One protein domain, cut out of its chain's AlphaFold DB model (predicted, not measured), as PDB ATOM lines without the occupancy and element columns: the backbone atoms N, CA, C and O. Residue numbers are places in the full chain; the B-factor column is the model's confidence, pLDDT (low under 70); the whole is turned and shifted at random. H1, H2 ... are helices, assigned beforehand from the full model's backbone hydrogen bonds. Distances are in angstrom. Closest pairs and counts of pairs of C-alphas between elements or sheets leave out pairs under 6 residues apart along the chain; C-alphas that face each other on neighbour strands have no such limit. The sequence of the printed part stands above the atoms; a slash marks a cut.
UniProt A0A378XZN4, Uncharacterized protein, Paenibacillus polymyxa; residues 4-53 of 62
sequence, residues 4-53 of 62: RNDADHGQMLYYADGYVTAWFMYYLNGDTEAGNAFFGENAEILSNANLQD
ATOM      1  N   ARG A   4      89.811 164.845  35.051       89.56
ATOM      2  CA  ARG A   4      89.768 163.698  34.138       89.56
ATOM      3  C   ARG A   4      88.531 163.784  33.229       89.56
ATOM      4  O   ARG A   4      87.475 164.256  33.656       89.56
ATOM      5  N   ASN A   5      88.666 163.360  31.979       90.50
ATOM      6  CA  ASN A   5      87.561 163.229  31.030       90.50
ATOM      7  C   ASN A   5      86.676 162.047  31.421       90.50
ATOM      8  O   ASN A   5      87.190 161.017  31.859       90.50
ATOM      9  N   ASP A   6      85.361 162.220  31.275       90.44
ATOM     10  CA  ASP A   6      84.348 161.168  31.455       90.44
ATOM     11  C   ASP A   6      84.441 160.398  32.788       90.44
ATOM     12  O   ASP A   6      84.022 159.247  32.901       90.44
ATOM     13  N   ALA A   7      84.994 161.043  33.819       87.31
ATOM     14  CA  ALA A   7      85.158 160.480  35.150       87.31
ATOM     15  C   ALA A   7      84.277 161.225  36.153       87.31
ATOM     16  O   ALA A   7      84.434 162.427  36.378       87.31
ATOM     17  N   ASP A   8      83.361 160.486  36.776       85.88
ATOM     18  CA  ASP A   8      82.602 160.965  37.927       85.88
ATOM     19  C   ASP A   8      83.455 160.935  39.211       85.88
ATOM     20  O   ASP A   8      84.457 160.219  39.297       85.88
ATOM     21  N   HIS A   9      83.040 161.681  40.238       84.00
ATOM     22  CA  HIS A   9      83.731 161.764  41.527       84.00
ATOM     23  C   HIS A   9      84.029 160.382  42.129       84.00
ATOM     24  O   HIS A   9      85.150 160.135  42.575       84.00
ATOM     25  N   GLY A  10      83.064 159.455  42.079       85.38
ATOM     26  CA  GLY A  10      83.233 158.103  42.620       85.38
ATOM     27  C   GLY A  10      84.236 157.234  41.852       85.38
ATOM     28  O   GLY A  10      84.713 156.234  42.382       85.38
ATOM     29  N   GLN A  11      84.586 157.613  40.618       84.62
ATOM     30  CA  GLN A  11      85.516 156.863  39.771       84.62
ATOM     31  C   GLN A  11      86.979 157.248  40.005       84.62
ATOM     32  O   GLN A  11      87.879 156.512  39.602       84.62
ATOM     33  N   MET A  12      87.239 158.359  40.699       80.12
ATOM     34  CA  MET A  12      88.603 158.826  40.966       80.12
ATOM     35  C   MET A  12      89.426 157.835  41.799       80.12
ATOM     36  O   MET A  12      90.647 157.816  41.678       80.12
ATOM     37  N   LEU A  13      88.771 156.981  42.595       77.56
ATOM     38  CA  LEU A  13      89.438 155.901  43.329       77.56
ATOM     39  C   LEU A  13      90.040 154.845  42.385       77.56
ATOM     40  O   LEU A  13      91.111 154.316  42.664       77.56
ATOM     41  N   TYR A  14      89.360 154.548  41.274       79.00
ATOM     42  CA  TYR A  14      89.798 153.554  40.286       79.00
ATOM     43  C   TYR A  14      90.744 154.150  39.246       79.00
ATOM     44  O   TYR A  14      91.631 153.463  38.751       79.00
ATOM     45  N   TYR A  15      90.598 155.443  38.959       78.25
ATOM     46  CA  TYR A  15      91.539 156.206  38.145       78.25
ATOM     47  C   TYR A  15      92.690 156.774  38.969       78.25
ATOM     48  O   TYR A  15      93.123 157.880  38.664       78.25
ATOM     49  N   ALA A  16      93.148 156.060  40.009       62.75
ATOM     50  CA  ALA A  16      94.262 156.476  40.860       62.75
ATOM     51  C   ALA A  16      95.405 157.012  39.985       62.75
ATOM     52  O   ALA A  16      96.088 156.262  39.287       62.75
ATOM     53  N   ASP A  17      95.507 158.339  39.934       77.25
ATOM     54  CA  ASP A  17      96.162 159.002  38.817       77.25
ATOM     55  C   ASP A  17      97.674 158.968  39.041       77.25
ATOM     56  O   ASP A  17      98.157 159.268  40.140       77.25
ATOM     57  N   GLY A  18      98.431 158.624  37.997       89.25
ATOM     58  CA  GLY A  18      99.890 158.694  38.002       89.25
ATOM     59  C   GLY A  18     100.399 160.062  38.466       89.25
ATOM     60  O   GLY A  18     101.428 160.126  39.135       89.25
ATOM     61  N   TYR A  19      99.632 161.137  38.249       91.62
ATOM     62  CA  TYR A  19      99.945 162.465  38.777       91.62
ATOM     63  C   TYR A  19      99.950 162.532  40.314       91.62
ATOM     64  O   TYR A  19     100.782 163.218  40.897       91.62
ATOM     65  N   VAL A  20      99.089 161.803  41.025       90.81
ATOM     66  CA  VAL A  20      99.147 161.795  42.500       90.81
ATOM     67  C   VAL A  20     100.437 161.123  42.977       90.81
ATOM     68  O   VAL A  20     101.111 161.633  43.872       90.81
ATOM     69  N   THR A  21     100.827 160.024  42.329       93.94
ATOM     70  CA  THR A  21     102.093 159.336  42.624       93.94
ATOM     71  C   THR A  21     103.291 160.225  42.302       93.94
ATOM     72  O   THR A  21     104.156 160.404  43.154       93.94
ATOM     73  N   ALA A  22     103.323 160.844  41.119       95.12
ATOM     74  CA  ALA A  22     104.395 161.749  40.714       95.12
ATOM     75  C   ALA A  22     104.534 162.944  41.671       95.12
ATOM     76  O   ALA A  22     105.648 163.352  41.997       95.12
ATOM     77  N   TRP A  23     103.420 163.470  42.191       94.56
ATOM     78  CA  TRP A  23     103.447 164.525  43.202       94.56
ATOM     79  C   TRP A  23     104.146 164.057  44.485       94.56
ATOM     80  O   TRP A  23     105.031 164.749  44.991       94.56
ATOM     81  N   PHE A  24     103.795 162.870  44.998       96.25
ATOM     82  CA  PHE A  24     104.447 162.315  46.187       96.25
ATOM     83  C   PHE A  24     105.924 162.013  45.949       96.25
ATOM     84  O   PHE A  24     106.748 162.331  46.803       96.25
ATOM     85  N   MET A  25     106.273 161.461  44.787       97.81
ATOM     86  CA  MET A  25     107.663 161.195  44.420       97.81
ATOM     87  C   MET A  25     108.487 162.487  44.419       97.81
ATOM     88  O   MET A  25     109.543 162.549  45.048       97.81
ATOM     89  N   TYR A  26     107.964 163.552  43.813       97.31
ATOM     90  CA  TYR A  26     108.651 164.837  43.768       97.31
ATOM     91  C   TYR A  26     108.828 165.468  45.157       97.31
ATOM     92  O   TYR A  26     109.942 165.823  45.541       97.31
ATOM     93  N   TYR A  27     107.751 165.596  45.939       96.12
ATOM     94  CA  TYR A  27     107.796 166.341  47.203       96.12
ATOM     95  C   TYR A  27     108.303 165.536  48.402       96.12
ATOM     96  O   TYR A  27     108.888 166.123  49.310       96.12
ATOM     97  N   LEU A  28     108.054 164.225  48.444       97.50
ATOM     98  CA  LEU A  28     108.347 163.387  49.614       97.50
ATOM     99  C   LEU A  28     109.541 162.457  49.402       97.50
ATOM    100  O   LEU A  28     110.187 162.085  50.378       97.50
ATOM    101  N   ASN A  29     109.841 162.093  48.153       97.06
ATOM    102  CA  ASN A  29     110.953 161.201  47.821       97.06
ATOM    103  C   ASN A  29     112.155 161.937  47.196       97.06
ATOM    104  O   ASN A  29     113.201 161.330  46.985       97.06
ATOM    105  N   GLY A  30     112.030 163.240  46.908       95.38
ATOM    106  CA  GLY A  30     113.091 164.034  46.276       95.38
ATOM    107  C   GLY A  30     113.353 163.665  44.812       95.38
ATOM    108  O   GLY A  30     114.403 164.007  44.272       95.38
ATOM    109  N   ASP A  31     112.415 162.966  44.168       97.75
ATOM    110  CA  ASP A  31     112.513 162.579  42.765       97.75
ATOM    111  C   ASP A  31     112.210 163.781  41.863       97.75
ATOM    112  O   ASP A  31     111.059 164.118  41.575       97.75
ATOM    113  N   THR A  32     113.264 164.451  41.408       96.12
ATOM    114  CA  THR A  32     113.133 165.624  40.543       96.12
ATOM    115  C   THR A  32     112.589 165.292  39.155       96.12
ATOM    116  O   THR A  32     111.999 166.167  38.526       96.12
ATOM    117  N   GLU A  33     112.755 164.054  38.671       96.81
ATOM    118  CA  GLU A  33     112.253 163.637  37.357       96.81
ATOM    119  C   GLU A  33     110.724 163.582  37.353       96.81
ATOM    120  O   GLU A  33     110.092 164.064  36.410       96.81
ATOM    121  N   ALA A  34     110.115 163.133  38.456       97.00
ATOM    122  CA  ALA A  34     108.664 163.173  38.643       97.00
ATOM    123  C   ALA A  34     108.079 164.599  38.535       97.00
ATOM    124  O   ALA A  34     106.913 164.780  38.178       97.00
ATOM    125  N   GLY A  35     108.897 165.633  38.769       94.75
ATOM    126  CA  GLY A  35     108.525 167.034  38.566       94.75
ATOM    127  C   GLY A  35     108.194 167.387  37.109       94.75
ATOM    128  O   GLY A  35     107.386 168.290  36.876       94.75
ATOM    129  N   ASN A  36     108.727 166.653  36.127       95.62
ATOM    130  CA  ASN A  36     108.446 166.866  34.699       95.62
ATOM    131  C   ASN A  36     106.968 166.641  34.345       95.62
ATOM    132  O   ASN A  36     106.479 167.151  33.335       95.62
ATOM    133  N   ALA A  37     106.225 165.931  35.196       94.44
ATOM    134  CA  ALA A  37     104.785 165.804  35.049       94.44
ATOM    135  C   ALA A  37     104.049 167.148  35.237       94.44
ATOM    136  O   ALA A  37     102.994 167.349  34.638       94.44
ATOM    137  N   PHE A  38     104.599 168.088  36.022       92.12
ATOM    138  CA  PHE A  38     103.916 169.328  36.436       92.12
ATOM    139  C   PHE A  38     104.600 170.620  35.991       92.12
ATOM    140  O   PHE A  38     103.922 171.637  35.817       92.12
ATOM    141  N   PHE A  39     105.926 170.613  35.856       92.06
ATOM    142  CA  PHE A  39     106.725 171.823  35.681       92.06
ATOM    143  C   PHE A  39     107.321 171.935  34.276       92.06
ATOM    144  O   PHE A  39     107.573 170.947  33.595       92.06
ATOM    145  N   GLY A  40     107.564 173.177  33.854       90.31
ATOM    146  CA  GLY A  40     108.102 173.495  32.533       90.31
ATOM    147  C   GLY A  40     107.037 173.863  31.497       90.31
ATOM    148  O   GLY A  40     105.832 173.918  31.762       90.31
ATOM    149  N   GLU A  41     107.503 174.208  30.302       91.19
ATOM    150  CA  GLU A  41     106.635 174.514  29.157       91.19
ATOM    151  C   GLU A  41     106.052 173.248  28.529       91.19
ATOM    152  O   GLU A  41     104.927 173.277  28.042       91.19
ATOM    153  N   ASN A  42     106.780 172.136  28.642       92.88
ATOM    154  CA  ASN A  42     106.430 170.835  28.076       92.88
ATOM    155  C   ASN A  42     105.997 169.827  29.154       92.88
ATOM    156  O   ASN A  42     106.196 168.628  28.976       92.88
ATOM    157  N   ALA A  43     105.467 170.306  30.286       93.69
ATOM    158  CA  ALA A  43     105.016 169.433  31.366       93.69
ATOM    159  C   ALA A  43     103.980 168.421  30.850       93.69
ATOM    160  O   ALA A  43     103.045 168.810  30.148       93.69
ATOM    161  N   GLU A  44     104.114 167.148  31.225       94.88
ATOM    162  CA  GLU A  44     103.275 166.062  30.689       94.88
ATOM    163  C   GLU A  44     101.771 166.315  30.894       94.88
ATOM    164  O   GLU A  44     100.957 166.078  29.999       94.88
ATOM    165  N   ILE A  45     101.389 166.885  32.043       92.81
ATOM    166  CA  ILE A  45      99.989 167.198  32.359       92.81
ATOM    167  C   ILE A  45      99.332 168.147  31.341       92.81
ATOM    168  O   ILE A  45      98.108 168.197  31.257       92.81
ATOM    169  N   LEU A  46     100.121 168.905  30.567       93.19
ATOM    170  CA  LEU A  46      99.626 169.837  29.549       93.19
ATOM    171  C   LEU A  46      99.229 169.143  28.239       93.19
ATOM    172  O   LEU A  46      98.490 169.734  27.454       93.19
ATOM    173  N   SER A  47      99.710 167.922  27.990       93.94
ATOM    174  CA  SER A  47      99.476 167.178  26.745       93.94
ATOM    175  C   SER A  47      98.630 165.914  26.931       93.94
ATOM    176  O   SER A  47      98.286 165.255  25.948       93.94
ATOM    177  N   ASN A  48      98.247 165.576  28.167       92.19
ATOM    178  CA  ASN A  48      97.423 164.405  28.441       92.19
ATOM    179  C   ASN A  48      95.991 164.591  27.909       92.19
ATOM    180  O   ASN A  48      95.171 165.289  28.503       92.19
ATOM    181  N   ALA A  49      95.678 163.898  26.811       93.81
ATOM    182  CA  ALA A  49      94.386 163.973  26.124       93.81
ATOM    183  C   ALA A  49      93.189 163.502  26.967       93.81
ATOM    184  O   ALA A  49      92.043 163.732  26.592       93.81
ATOM    185  N   ASN A  50      93.434 162.841  28.098       91.19
ATOM    186  CA  ASN A  50      92.378 162.406  28.999       91.19
ATOM    187  C   ASN A  50      92.048 163.432  30.090       91.19
ATOM    188  O   ASN A  50      91.249 163.128  30.978       91.19
ATOM    189  N   LEU A  51      92.703 164.592  30.089       91.56
ATOM    190  CA  LEU A  51      92.432 165.675  31.018       91.56
ATOM    191  C   LEU A  51      91.713 166.830  30.309       91.56
ATOM    192  O   LEU A  51      91.955 167.124  29.142       91.56
ATOM    193  N   GLN A  52      90.864 167.520  31.061       91.69
ATOM    194  CA  GLN A  52      90.152 168.739  30.685       91.69
ATOM    195  C   GLN A  52      90.391 169.843  31.719       91.69
ATOM    196  O   GLN A  52      90.868 169.606  32.835       91.69
ATOM    197  N   ASP A  53      90.035 171.070  31.338       91.44
ATOM    198  CA  ASP A  53      90.106 172.270  32.181       91.44
ATOM    199  C   ASP A  53      91.488 172.523  32.801       91.44
ATOM    200  O   ASP A  53      91.601 172.984  33.942       91.44
TER     201      ASP A  53
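Overview. This is residues 4 to 53 of the 62 residues of an uncharacterized protein of Paenibacillus polymyxa (UniProt A0A378XZN4). There is little regular structure: the printed part is a flat loop of chain that runs out through residues 4 to 17 and H1, turns, and folds back through H2 and residues 38 to 53. The two helices pack on each other, and residues 4 and 53 end 8.8 A apart at their C-alphas. The printed part has 50 residues with two named helices, H1 then H2, and no named strand; the class is all helix, with 16 residues in named elements. It is only just loose, close to compact, with a radius of gyration of the C-alphas of 11.9 A and spans of 31 by 23 by 11 A.

Arrangement. H1, residues 18 to 28, and H2, residues 33 to 37, touch, with Ala 22 and Ala 34 as their closest C-alphas, 5.0 A apart. A tight link of 4 residues joins them. In H1 every O i to N i+4 pair is within hydrogen-bond range; in H2 0 of 1 is, beside 2 of 2 O i to N i+3 pairs.

Along the chain. H1 begins at C-alpha 18 (99.890, 158.694, 38.002) and measures 15.1 A from first to last C-alpha. H2 measures 8.1 A and ends at C-alpha 37 (104.785, 165.804, 35.049).

Size, cuts and confidence. The two C-alphas farthest apart, those of Asp 6 and Gly 30, are 32.5 A apart. The printed part has no cut. The mean pLDDT of the printed part is 90.7, and residue 16 is under 70.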